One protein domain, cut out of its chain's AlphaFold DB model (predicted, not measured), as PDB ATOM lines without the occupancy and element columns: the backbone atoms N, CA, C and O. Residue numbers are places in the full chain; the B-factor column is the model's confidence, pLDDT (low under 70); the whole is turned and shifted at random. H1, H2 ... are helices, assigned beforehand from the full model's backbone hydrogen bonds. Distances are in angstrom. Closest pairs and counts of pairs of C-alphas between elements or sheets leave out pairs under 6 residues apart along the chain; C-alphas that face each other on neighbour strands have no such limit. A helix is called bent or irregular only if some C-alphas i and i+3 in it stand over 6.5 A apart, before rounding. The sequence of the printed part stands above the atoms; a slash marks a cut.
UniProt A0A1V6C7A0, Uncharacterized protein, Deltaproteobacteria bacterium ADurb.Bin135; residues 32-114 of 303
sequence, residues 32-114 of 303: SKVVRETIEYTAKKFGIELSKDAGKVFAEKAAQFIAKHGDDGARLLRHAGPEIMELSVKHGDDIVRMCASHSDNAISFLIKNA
ATOM      1  N   SER A  32     148.134 143.791 141.676       83.69
ATOM      2  CA  SER A  32     147.122 143.823 140.622       83.69
ATOM      3  C   SER A  32     146.158 142.658 140.830       83.69
ATOM      4  O   SER A  32     146.555 141.594 141.317       83.69
ATOM      5  N   LYS A  33     144.879 142.846 140.490       90.00
ATOM      6  CA  LYS A  33     143.844 141.815 140.672       90.00
ATOM      7  C   LYS A  33     144.318 140.440 140.174       90.00
ATOM      8  O   LYS A  33     144.127 139.449 140.864       90.00
ATOM      9  N   VAL A  34     145.043 140.413 139.053       89.56
ATOM     10  CA  VAL A  34     145.653 139.207 138.469       89.56
ATOM     11  C   VAL A  34     146.693 138.557 139.390       89.56
ATOM     12  O   VAL A  34     146.672 137.338 139.566       89.56
ATOM     13  N   VAL A  35     147.603 139.332 139.988       93.69
ATOM     14  CA  VAL A  35     148.608 138.810 140.932       93.69
ATOM     15  C   VAL A  35     147.911 138.245 142.167       93.69
ATOM     16  O   VAL A  35     148.186 137.112 142.558       93.69
ATOM     17  N   ARG A  36     146.950 138.985 142.730       94.25
ATOM     18  CA  ARG A  36     146.179 138.549 143.900       94.25
ATOM     19  C   ARG A  36     145.418 137.251 143.631       94.25
ATOM     20  O   ARG A  36     145.561 136.302 144.393       94.25
ATOM     21  N   GLU A  37     144.688 137.173 142.521       95.19
ATOM     22  CA  GLU A  37     143.968 135.961 142.106       95.19
ATOM     23  C   GLU A  37     144.912 134.775 141.892       95.19
ATOM     24  O   GLU A  37     144.586 133.646 142.244       95.19
ATOM     25  N   THR A  38     146.105 135.016 141.341       96.50
ATOM     26  CA  THR A  38     147.123 133.973 141.138       96.50
ATOM     27  C   THR A  38     147.641 133.438 142.471       96.50
ATOM     28  O   THR A  38     147.754 132.223 142.632       96.50
ATOM     29  N   ILE A  39     147.920 134.322 143.432       96.75
ATOM     30  CA  ILE A  39     148.355 133.953 144.785       96.75
ATOM     31  C   ILE A  39     147.251 133.182 145.504       96.75
ATOM     32  O   ILE A  39     147.516 132.106 146.025       96.75
ATOM     33  N   GLU A  40     146.016 133.690 145.496       95.88
ATOM     34  CA  GLU A  40     144.864 133.051 146.143       95.88
ATOM     35  C   GLU A  40     144.562 131.677 145.527       95.88
ATOM     36  O   GLU A  40     144.387 130.696 146.252       95.88
ATOM     37  N   TYR A  41     144.574 131.573 144.193       97.31
ATOM     38  CA  TYR A  41     144.409 130.303 143.487       97.31
ATOM     39  C   TYR A  41     145.506 129.304 143.862       97.31
ATOM     40  O   TYR A  41     145.211 128.153 144.187       97.31
ATOM     41  N   THR A  42     146.768 129.737 143.832       96.38
ATOM     42  CA  THR A  42     147.910 128.868 144.139       96.38
ATOM     43  C   THR A  42     147.861 128.430 145.598       96.38
ATOM     44  O   THR A  42     147.958 127.241 145.883       96.38
ATOM     45  N   ALA A  43     147.624 129.358 146.522       96.12
ATOM     46  CA  ALA A  43     147.502 129.054 147.938       96.12
ATOM     47  C   ALA A  43     146.401 128.018 148.193       96.12
ATOM     48  O   ALA A  43     146.643 127.009 148.848       96.12
ATOM     49  N   LYS A  44     145.227 128.191 147.573       97.12
ATOM     50  CA  LYS A  44     144.135 127.216 147.650       97.12
ATOM     51  C   LYS A  44     144.528 125.850 147.076       97.12
ATOM     52  O   LYS A  44     144.250 124.832 147.702       97.12
ATOM     53  N   LYS A  45     145.165 125.815 145.901       96.56
ATOM     54  CA  LYS A  45     145.567 124.572 145.216       96.56
ATOM     55  C   LYS A  45     146.615 123.778 146.001       96.56
ATOM     56  O   LYS A  45     146.571 122.554 145.985       96.56
ATOM     57  N   PHE A  46     147.530 124.466 146.683       94.62
ATOM     58  CA  PHE A  46     148.638 123.862 147.428       94.62
ATOM     59  C   PHE A  46     148.413 123.837 148.952       94.62
ATOM     60  O   PHE A  46     149.335 123.527 149.699       94.62
ATOM     61  N   GLY A  47     147.199 124.146 149.428       94.69
ATOM     62  CA  GLY A  47     146.833 124.047 150.848       94.69
ATOM     63  C   GLY A  47     147.522 125.066 151.767       94.69
ATOM     64  O   GLY A  47     147.736 124.788 152.942       94.69
ATOM     65  N   ILE A  48     147.884 126.238 151.246       93.50
ATOM     66  CA  ILE A  48     148.566 127.302 151.989       93.50
ATOM     67  C   ILE A  48     147.522 128.253 152.584       93.50
ATOM     68  O   ILE A  48     146.774 128.915 151.865       93.50
ATOM     69  N   GLU A  49     147.487 128.365 153.909       91.69
ATOM     70  CA  GLU A  49     146.602 129.302 154.603       91.69
ATOM     71  C   GLU A  49     147.194 130.720 154.636       91.69
ATOM     72  O   GLU A  49     148.102 131.004 155.416       91.69
ATOM     73  N   LEU A  50     146.643 131.636 153.831       89.25
ATOM     74  CA  LEU A  50     147.135 133.019 153.702       89.25
ATOM     75  C   LEU A  50     146.997 133.885 154.970       89.25
ATOM     76  O   LEU A  50     147.653 134.918 155.076       89.25
ATOM     77  N   SER A  51     146.156 133.490 155.930       86.88
ATOM     78  CA  SER A  51     145.962 134.215 157.196       86.88
ATOM     79  C   SER A  51     147.116 134.024 158.186       86.88
ATOM     80  O   SER A  51     147.354 134.897 159.025       86.88
ATOM     81  N   LYS A  52     147.839 132.902 158.085       89.38
ATOM     82  CA  LYS A  52     148.989 132.566 158.932       89.38
ATOM     83  C   LYS A  52     150.258 133.247 158.420       89.38
ATOM     84  O   LYS A  52     150.362 133.592 157.246       89.38
ATOM     85  N   ASP A  53     151.261 133.379 159.285       89.94
ATOM     86  CA  ASP A  53     152.520 134.053 158.939       89.94
ATOM     87  C   ASP A  53     153.229 133.399 157.744       89.94
ATOM     88  O   ASP A  53     153.662 134.096 156.829       89.94
ATOM     89  N   ALA A  54     153.242 132.064 157.673       87.31
ATOM     90  CA  ALA A  54     153.771 131.336 156.518       87.31
ATOM     91  C   ALA A  54     153.038 131.685 155.207       87.31
ATOM     92  O   ALA A  54     153.668 131.820 154.158       87.31
ATOM     93  N   GLY A  55     151.718 131.883 155.266       89.62
ATOM     94  CA  GLY A  55     150.911 132.283 154.117       89.62
ATOM     95  C   GLY A  55     151.165 133.720 153.669       89.62
ATOM     96  O   GLY A  55     151.212 133.980 152.468       89.62
ATOM     97  N   LYS A  56     151.409 134.643 154.608       90.75
ATOM     98  CA  LYS A  56     151.823 136.022 154.293       90.75
ATOM     99  C   LYS A  56     153.189 136.051 153.610       90.75
ATOM    100  O   LYS A  56     153.332 136.701 152.578       90.75
ATOM    101  N   VAL A  57     154.156 135.288 154.129       93.31
ATOM    102  CA  VAL A  57     155.490 135.149 153.518       93.31
ATOM    103  C   VAL A  57     155.386 134.546 152.117       93.31
ATOM    104  O   VAL A  57     156.050 135.017 151.193       93.31
ATOM    105  N   PHE A  58     154.538 133.530 151.926       93.88
ATOM    106  CA  PHE A  58     154.263 132.981 150.599       93.88
ATOM    107  C   PHE A  58     153.681 134.040 149.656       93.88
ATOM    108  O   PHE A  58     154.184 134.188 148.547       93.88
ATOM    109  N   ALA A  59     152.659 134.788 150.086       94.69
ATOM    110  CA  ALA A  59     152.025 135.815 149.265       94.69
ATOM    111  C   ALA A  59     153.011 136.914 148.848       94.69
ATOM    112  O   ALA A  59     153.025 137.314 147.685       94.69
ATOM    113  N   GLU A  60     153.867 137.362 149.765       94.50
ATOM    114  CA  GLU A  60     154.903 138.352 149.477       94.50
ATOM    115  C   GLU A  60     155.920 137.823 148.456       94.50
ATOM    116  O   GLU A  60     156.159 138.464 147.430       94.50
ATOM    117  N   LYS A  61     156.465 136.618 148.677       96.06
ATOM    118  CA  LYS A  61     157.412 135.984 147.745       96.06
ATOM    119  C   LYS A  61     156.789 135.729 146.377       96.06
ATOM    120  O   LYS A  61     157.426 135.975 145.359       96.06
ATOM    121  N   ALA A  62     155.538 135.285 146.342       96.19
ATOM    122  CA  ALA A  62     154.794 135.069 145.112       96.19
ATOM    123  C   ALA A  62     154.558 136.379 144.351       96.19
ATOM    124  O   ALA A  62     154.749 136.419 143.138       96.19
ATOM    125  N   ALA A  63     154.200 137.462 145.046       95.81
ATOM    126  CA  ALA A  63     154.053 138.776 144.430       95.81
ATOM    127  C   ALA A  63     155.382 139.268 143.840       95.81
ATOM    128  O   ALA A  63     155.396 139.731 142.702       95.81
ATOM    129  N   GLN A  64     156.496 139.107 144.561       95.25
ATOM    130  CA  GLN A  64     157.837 139.441 144.065       95.25
ATOM    131  C   GLN A  64     158.236 138.578 142.858       95.25
ATOM    132  O   GLN A  64     158.759 139.095 141.872       95.25
ATOM    133  N   PHE A  65     157.948 137.276 142.899       96.62
ATOM    134  CA  PHE A  65     158.219 136.351 141.800       96.62
ATOM    135  C   PHE A  65     157.435 136.728 140.535       96.62
ATOM    136  O   PHE A  65     158.010 136.815 139.451       96.62
ATOM    137  N   ILE A  66     156.138 137.023 140.669       96.88
ATOM    138  CA  ILE A  66     155.295 137.458 139.546       96.88
ATOM    139  C   ILE A  66     155.716 138.845 139.053       96.88
ATOM    140  O   ILE A  66     155.788 139.065 137.851       96.88
ATOM    141  N   ALA A  67     156.054 139.772 139.949       95.19
ATOM    142  CA  ALA A  67     156.584 141.081 139.575       95.19
ATOM    143  C   ALA A  67     157.861 140.963 138.731       95.19
ATOM    144  O   ALA A  67     158.025 141.689 137.753       95.19
ATOM    145  N   LYS A  68     158.749 140.029 139.090       96.38
ATOM    146  CA  LYS A  68     160.016 139.799 138.390       96.38
ATOM    147  C   LYS A  68     159.836 139.109 137.035       96.38
ATOM    148  O   LYS A  68     160.545 139.441 136.089       96.38
ATOM    149  N   HIS A  69     158.924 138.143 136.941       96.31
ATOM    150  CA  HIS A  69     158.801 137.255 135.777       96.31
ATOM    151  C   HIS A  69     157.523 137.461 134.949       96.31
ATOM    152  O   HIS A  69     157.301 136.740 133.977       96.31
ATOM    153  N   GLY A  70     156.681 138.427 135.315       95.12
ATOM    154  CA  GLY A  70     155.445 138.761 134.615       95.12
ATOM    155  C   GLY A  70     154.474 137.585 134.509       95.12
ATOM    156  O   GLY A  70     154.295 136.801 135.448       95.12
ATOM    157  N   ASP A  71     153.855 137.457 133.337       95.81
ATOM    158  CA  ASP A  71     152.846 136.433 133.051       95.81
ATOM    159  C   ASP A  71     153.402 135.007 133.143       95.81
ATOM    160  O   ASP A  71     152.706 134.105 133.615       95.81
ATOM    161  N   ASP A  72     154.669 134.797 132.768       97.00
ATOM    162  CA  ASP A  72     155.338 133.504 132.931       97.00
ATOM    163  C   ASP A  72     155.471 133.147 134.413       97.00
ATOM    164  O   ASP A  72     155.162 132.024 134.808       97.00
ATOM    165  N   GLY A  73     155.840 134.117 135.255       97.00
ATOM    166  CA  GLY A  73     155.872 133.943 136.706       97.00
ATOM    167  C   GLY A  73     154.514 133.525 137.269       97.00
ATOM    168  O   GLY A  73     154.417 132.550 138.015       97.00
ATOM    169  N   ALA A  74     153.442 134.209 136.862       96.81
ATOM    170  CA  ALA A  74     152.085 133.867 137.282       96.81
ATOM    171  C   ALA A  74     151.656 132.473 136.797       96.81
ATOM    172  O   ALA A  74     151.106 131.689 137.578       96.81
ATOM    173  N   ARG A  75     151.930 132.132 135.531       96.88
ATOM    174  CA  ARG A  75     151.596 130.822 134.949       96.88
ATOM    175  C   ARG A  75     152.320 129.688 135.666       96.88
ATOM    176  O   ARG A  75     151.680 128.710 136.063       96.88
ATOM    177  N   LEU A  76     153.631 129.832 135.857       97.88
ATOM    178  CA  LEU A  76     154.460 128.838 136.528       97.88
ATOM    179  C   LEU A  76     154.041 128.663 137.984       97.88
ATOM    180  O   LEU A  76     153.897 127.528 138.429       97.88
ATOM    181  N   LEU A  77     153.760 129.752 138.702       97.19
ATOM    182  CA  LEU A  77     153.302 129.680 140.087       97.19
ATOM    183  C   LEU A  77     151.974 128.910 140.213       97.19
ATOM    184  O   LEU A  77     151.846 128.053 141.083       97.19
ATOM    185  N   ARG A  78     151.007 129.123 139.307       96.38
ATOM    186  CA  ARG A  78     149.738 128.360 139.303       96.38
ATOM    187  C   ARG A  78     149.942 126.864 139.061       96.38
ATOM    188  O   ARG A  78     149.178 126.039 139.576       96.38
ATOM    189  N   HIS A  79     150.931 126.501 138.246       95.81
ATOM    190  CA  HIS A  79     151.202 125.108 137.895       95.81
ATOM    191  C   HIS A  79     152.037 124.386 138.947       95.81
ATOM    192  O   HIS A  79     151.646 123.304 139.382       95.81
ATOM    193  N   ALA A  80     153.141 125.001 139.356       95.50
ATOM    194  CA  ALA A  80     154.177 124.419 140.194       95.50
ATOM    195  C   ALA A  80     154.071 124.772 141.680       95.50
ATOM    196  O   ALA A  80     154.653 124.094 142.518       95.50
ATOM    197  N   GLY A  81     153.347 125.837 142.020       95.25
ATOM    198  CA  GLY A  81     153.227 126.287 143.399       95.25
ATOM    199  C   GLY A  81     154.530 126.863 143.956       95.25
ATOM    200  O   GLY A  81     155.326 127.423 143.204       95.25
ATOM    201  N   PRO A  82     154.762 126.757 145.275       95.81
ATOM    202  CA  PRO A  82     155.972 127.274 145.922       95.81
ATOM    203  C   PRO A  82     157.284 126.719 145.354       95.81
ATOM    204  O   PRO A  82     158.292 127.422 145.356       95.81
ATOM    205  N   GLU A  83     157.261 125.494 144.824       96.62
ATOM    206  CA  GLU A  83     158.451 124.768 144.371       96.62
ATOM    207  C   GLU A  83     159.219 125.515 143.268       96.62
ATOM    208  O   GLU A  83     160.447 125.579 143.307       96.62
ATOM    209  N   ILE A  84     158.533 126.173 142.318       97.44
ATOM    210  CA  ILE A  84     159.235 126.951 141.279       97.44
ATOM    211  C   ILE A  84     159.963 128.166 141.859       97.44
ATOM    212  O   ILE A  84     161.016 128.546 141.349       97.44
ATOM    213  N   MET A  85     159.447 128.761 142.940       97.00
ATOM    214  CA  MET A  85     160.131 129.867 143.610       97.00
ATOM    215  C   MET A  85     161.393 129.366 144.311       97.00
ATOM    216  O   MET A  85     162.449 129.977 144.167       97.00
ATOM    217  N   GLU A  86     161.317 128.234 145.008       96.38
ATOM    218  CA  GLU A  86     162.478 127.610 145.655       96.38
ATOM    219  C   GLU A  86     163.555 127.234 144.633       96.38
ATOM    220  O   GLU A  86     164.727 127.587 144.794       96.38
ATOM    221  N   LEU A  87     163.152 126.614 143.523       97.44
ATOM    222  CA  LEU A  87     164.067 126.310 142.430       97.44
ATOM    223  C   LEU A  87     164.647 127.574 141.794       97.44
ATOM    224  O   LEU A  87     165.818 127.564 141.430       97.44
ATOM    225  N   SER A  88     163.885 128.665 141.678       97.12
ATOM    226  CA  SER A  88     164.409 129.934 141.147       97.12
ATOM    227  C   SER A  88     165.469 130.560 142.051       97.12
ATOM    228  O   SER A  88     166.407 131.179 141.557       97.12
ATOM    229  N   VAL A  89     165.391 130.339 143.368       96.75
ATOM    230  CA  VAL A  89     166.450 130.745 144.304       96.75
ATOM    231  C   VAL A  89     167.702 129.891 144.095       96.75
ATOM    232  O   VAL A  89     168.807 130.428 144.063       96.75
ATOM    233  N   LYS A  90     167.545 128.572 143.910       97.38
ATOM    234  CA  LYS A  90     168.666 127.634 143.721       97.38
ATOM    235  C   LYS A  90     169.351 127.779 142.356       97.38
ATOM    236  O   LYS A  90     170.575 127.729 142.266       97.38
ATOM    237  N   HIS A  91     168.570 127.927 141.293       97.38
ATOM    238  CA  HIS A  91     169.029 127.843 139.905       97.38
ATOM    239  C   HIS A  91     169.003 129.179 139.154       97.38
ATOM    240  O   HIS A  91     169.437 129.239 137.999       97.38
ATOM    241  N   GLY A  92     168.527 130.247 139.796       96.62
ATOM    242  CA  GLY A  92     168.365 131.564 139.193       96.62
ATOM    243  C   GLY A  92     167.237 131.609 138.164       96.62
ATOM    244  O   GLY A  92     166.360 130.750 138.117       96.62
ATOM    245  N   ASP A  93     167.285 132.605 137.284       97.06
ATOM    246  CA  ASP A  93     166.218 132.858 136.306       97.06
ATOM    247  C   ASP A  93     166.166 131.809 135.178       97.06
ATOM    248  O   ASP A  93     165.187 131.734 134.434       97.06
ATOM    249  N   ASP A  94     167.196 130.967 135.051       98.00
ATOM    250  CA  ASP A  94     167.256 129.921 134.027       98.00
ATOM    251  C   ASP A  94     166.151 128.880 134.191       98.00
ATOM    252  O   ASP A  94     165.562 128.480 133.190       98.00
ATOM    253  N   ILE A  95     165.821 128.471 135.423       98.19
ATOM    254  CA  ILE A  95     164.751 127.484 135.636       98.19
ATOM    255  C   ILE A  95     163.390 128.048 135.230       98.19
ATOM    256  O   ILE A  95     162.570 127.349 134.639       98.19
ATOM    257  N   VAL A  96     163.183 129.342 135.479       98.19
ATOM    258  CA  VAL A  96     161.966 130.053 135.088       98.19
ATOM    259  C   VAL A  96     161.879 130.105 133.567       98.19
ATOM    260  O   VAL A  96     160.864 129.701 133.012       98.19
ATOM    261  N   ARG A  97     162.956 130.505 132.874       98.31
ATOM    262  CA  ARG A  97     163.004 130.534 131.400       98.31
ATOM    263  C   ARG A  97     162.828 129.148 130.778       98.31
ATOM    264  O   ARG A  97     162.099 129.002 129.796       98.31
ATOM    265  N   MET A  98     163.453 128.124 131.357       98.44
ATOM    266  CA  MET A  98     163.317 126.740 130.910       98.44
ATOM    267  C   MET A  98     161.861 126.283 131.005       98.44
ATOM    268  O   MET A  98     161.284 125.895 129.987       98.44
ATOM    269  N   CYS A  99     161.240 126.387 132.181       98.12
ATOM    270  CA  CYS A  99     159.850 125.980 132.381       98.12
ATOM    271  C   CYS A  99     158.877 126.836 131.555       98.12
ATOM    272  O   CYS A  99     157.950 126.296 130.954       98.12
ATOM    273  N   ALA A 100     159.117 128.147 131.451       97.62
ATOM    274  CA  ALA A 100     158.302 129.063 130.657       97.62
ATOM    275  C   ALA A 100     158.326 128.740 129.154       97.62
ATOM    276  O   ALA A 100     157.338 128.961 128.454       97.62
ATOM    277  N   SER A 101     159.426 128.174 128.649       97.88
ATOM    278  CA  SER A 101     159.533 127.777 127.241       97.88
ATOM    279  C   SER A 101     158.769 126.494 126.884       97.88
ATOM    280  O   SER A 101     158.691 126.160 125.702       97.88
ATOM    281  N   HIS A 102     158.197 125.776 127.860       97.94
ATOM    282  CA  HIS A 102     157.498 124.503 127.654       97.94
ATOM    283  C   HIS A 102     155.995 124.590 127.943       97.94
ATOM    284  O   HIS A 102     155.500 125.539 128.551       97.94
ATOM    285  N   SER A 103     155.265 123.571 127.477       95.81
ATOM    286  CA  SER A 103     153.846 123.406 127.776       95.81
ATOM    287  C   SER A 103     153.623 123.050 129.242       95.81
ATOM    288  O   SER A 103     154.491 122.484 129.909       95.81
ATOM    289  N   ASP A 104     152.414 123.316 129.720       93.38
ATOM    290  CA  ASP A 104     152.053 123.117 131.120       93.38
ATOM    291  C   ASP A 104     152.252 121.667 131.604       93.38
ATOM    292  O   ASP A 104     152.742 121.436 132.709       93.38
ATOM    293  N   ASN A 105     151.994 120.684 130.733       93.06
ATOM    294  CA  ASN A 105     152.199 119.260 131.027       93.06
ATOM    295  C   ASN A 105     153.677 118.890 131.253       93.06
ATOM    296  O   ASN A 105     153.970 117.909 131.934       93.06
ATOM    297  N   ALA A 106     154.611 119.650 130.679       96.38
ATOM    298  CA  ALA A 106     156.043 119.409 130.813       96.38
ATOM    299  C   ALA A 106     156.643 120.057 132.069       96.38
ATOM    300  O   ALA A 106     157.660 119.575 132.567       96.38
ATOM    301  N   ILE A 107     156.019 121.112 132.611       96.56
ATOM    302  CA  ILE A 107     156.544 121.863 133.764       96.56
ATOM    303  C   ILE A 107     156.789 120.934 134.955       96.56
ATOM    304  O   ILE A 107     157.876 120.944 135.524       96.56
ATOM    305  N   SER A 108     155.816 120.091 135.317       95.00
ATOM    306  CA  SER A 108     155.960 119.187 136.466       95.00
ATOM    307  C   SER A 108     157.098 118.180 136.291       95.00
ATOM    308  O   SER A 108     157.738 117.811 137.272       95.00
ATOM    309  N   PHE A 109     157.365 117.735 135.061       96.62
ATOM    310  CA  PHE A 109     158.510 116.873 134.776       96.62
ATOM    311  C   PHE A 109     159.827 117.644 134.927       96.62
ATOM    312  O   PHE A 109     160.745 117.161 135.583       96.62
ATOM    313  N   LEU A 110     159.909 118.853 134.368       97.62
ATOM    314  CA  LEU A 110     161.113 119.686 134.418       97.62
ATOM    315  C   LEU A 110     161.476 120.121 135.835       97.62
ATOM    316  O   LEU A 110     162.650 120.156 136.171       97.62
ATOM    317  N   ILE A 111     160.483 120.418 136.668       96.62
ATOM    318  CA  ILE A 111     160.683 120.802 138.069       96.62
ATOM    319  C   ILE A 111     161.245 119.639 138.882       96.62
ATOM    320  O   ILE A 111     162.267 119.794 139.545       96.62
ATOM    321  N   LYS A 112     160.648 118.449 138.747       96.44
ATOM    322  CA  LYS A 112     161.117 117.240 139.441       96.44
ATOM    323  C   LYS A 112     162.526 116.818 139.037       96.44
ATOM    324  O   LYS A 112     163.209 116.178 139.825       96.44
ATOM    325  N   ASN A 113     162.940 117.155 137.818       97.00
ATOM    326  CA  ASN A 113     164.247 116.799 137.272       97.00
ATOM    327  C   ASN A 113     165.090 118.049 136.974       97.00
ATOM    328  O   ASN A 113     165.855 118.055 136.013       97.00
ATOM    329  N   ALA A 114     164.929 119.130 137.747       97.12
ATOM    330  CA  ALA A 114     165.556 120.420 137.446       97.12
ATOM    331  C   ALA A 114     167.088 120.341 137.392       97.12
ATOM    332  O   ALA A 114     167.701 120.968 136.527       97.12
TER     333      ALA A 114
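What this domain is: This is residues 32 to 114 of the 303 residues of an uncharacterized protein of Deltaproteobacteria bacterium ADurb.Bin135 (UniProt A0A1V6C7A0). The sharply bent helix H2 makes the core: its arm H2b has H1 side by side with it, and H4 and H5 across its other side; H3 packs on its arm H2a. The printed part, 83 residues with five named helices, is all helix, mostly crossed, compact (radius of gyration of the C-alphas 11.8 A), 32 by 23 by 22 A.

Where its parts are: Find C-alpha 53 at (152.520, 134.053, 158.939): H2, one helix by its hydrogen bonds, runs from there to 80, but bends, C-alphas 68 and 71 being 9.6 A apart. Its arms are H2a, 53 to 68, 22.6 A, and H2b, 71 to 80, 14.0 A. H1 is 33 to 45, 17.9 A; H3, 82 to 91; H4, 93 to 100. H5, 104 to 112, ends at (161.117, 117.240, 139.441) and is only just irregular: C-alphas 105 and 108 are 6.6 A apart.

How they stand to each other: At the hub, H2, see H2b touch H1 at a shallow tilt of 11 degrees, the same way; the closest C-alphas, Thr 42 and Arg 78, are 5.2 A apart. H2b touches H4, about perpendicular at 77 degrees, closest at C-alphas Asp 72 and Ala 100, 5.8 A. H4 and H5 form a hairpin. H1 is apart from both. Each O i to N i+4 pair is within hydrogen-bond range except in H5, 3 of 5.

The domain as a whole: The farthest C-alphas, Lys 52 and Ser 101, are 33.7 A apart. The printed part has no cut and no long link; no printed residue is under 70 in pLDDT.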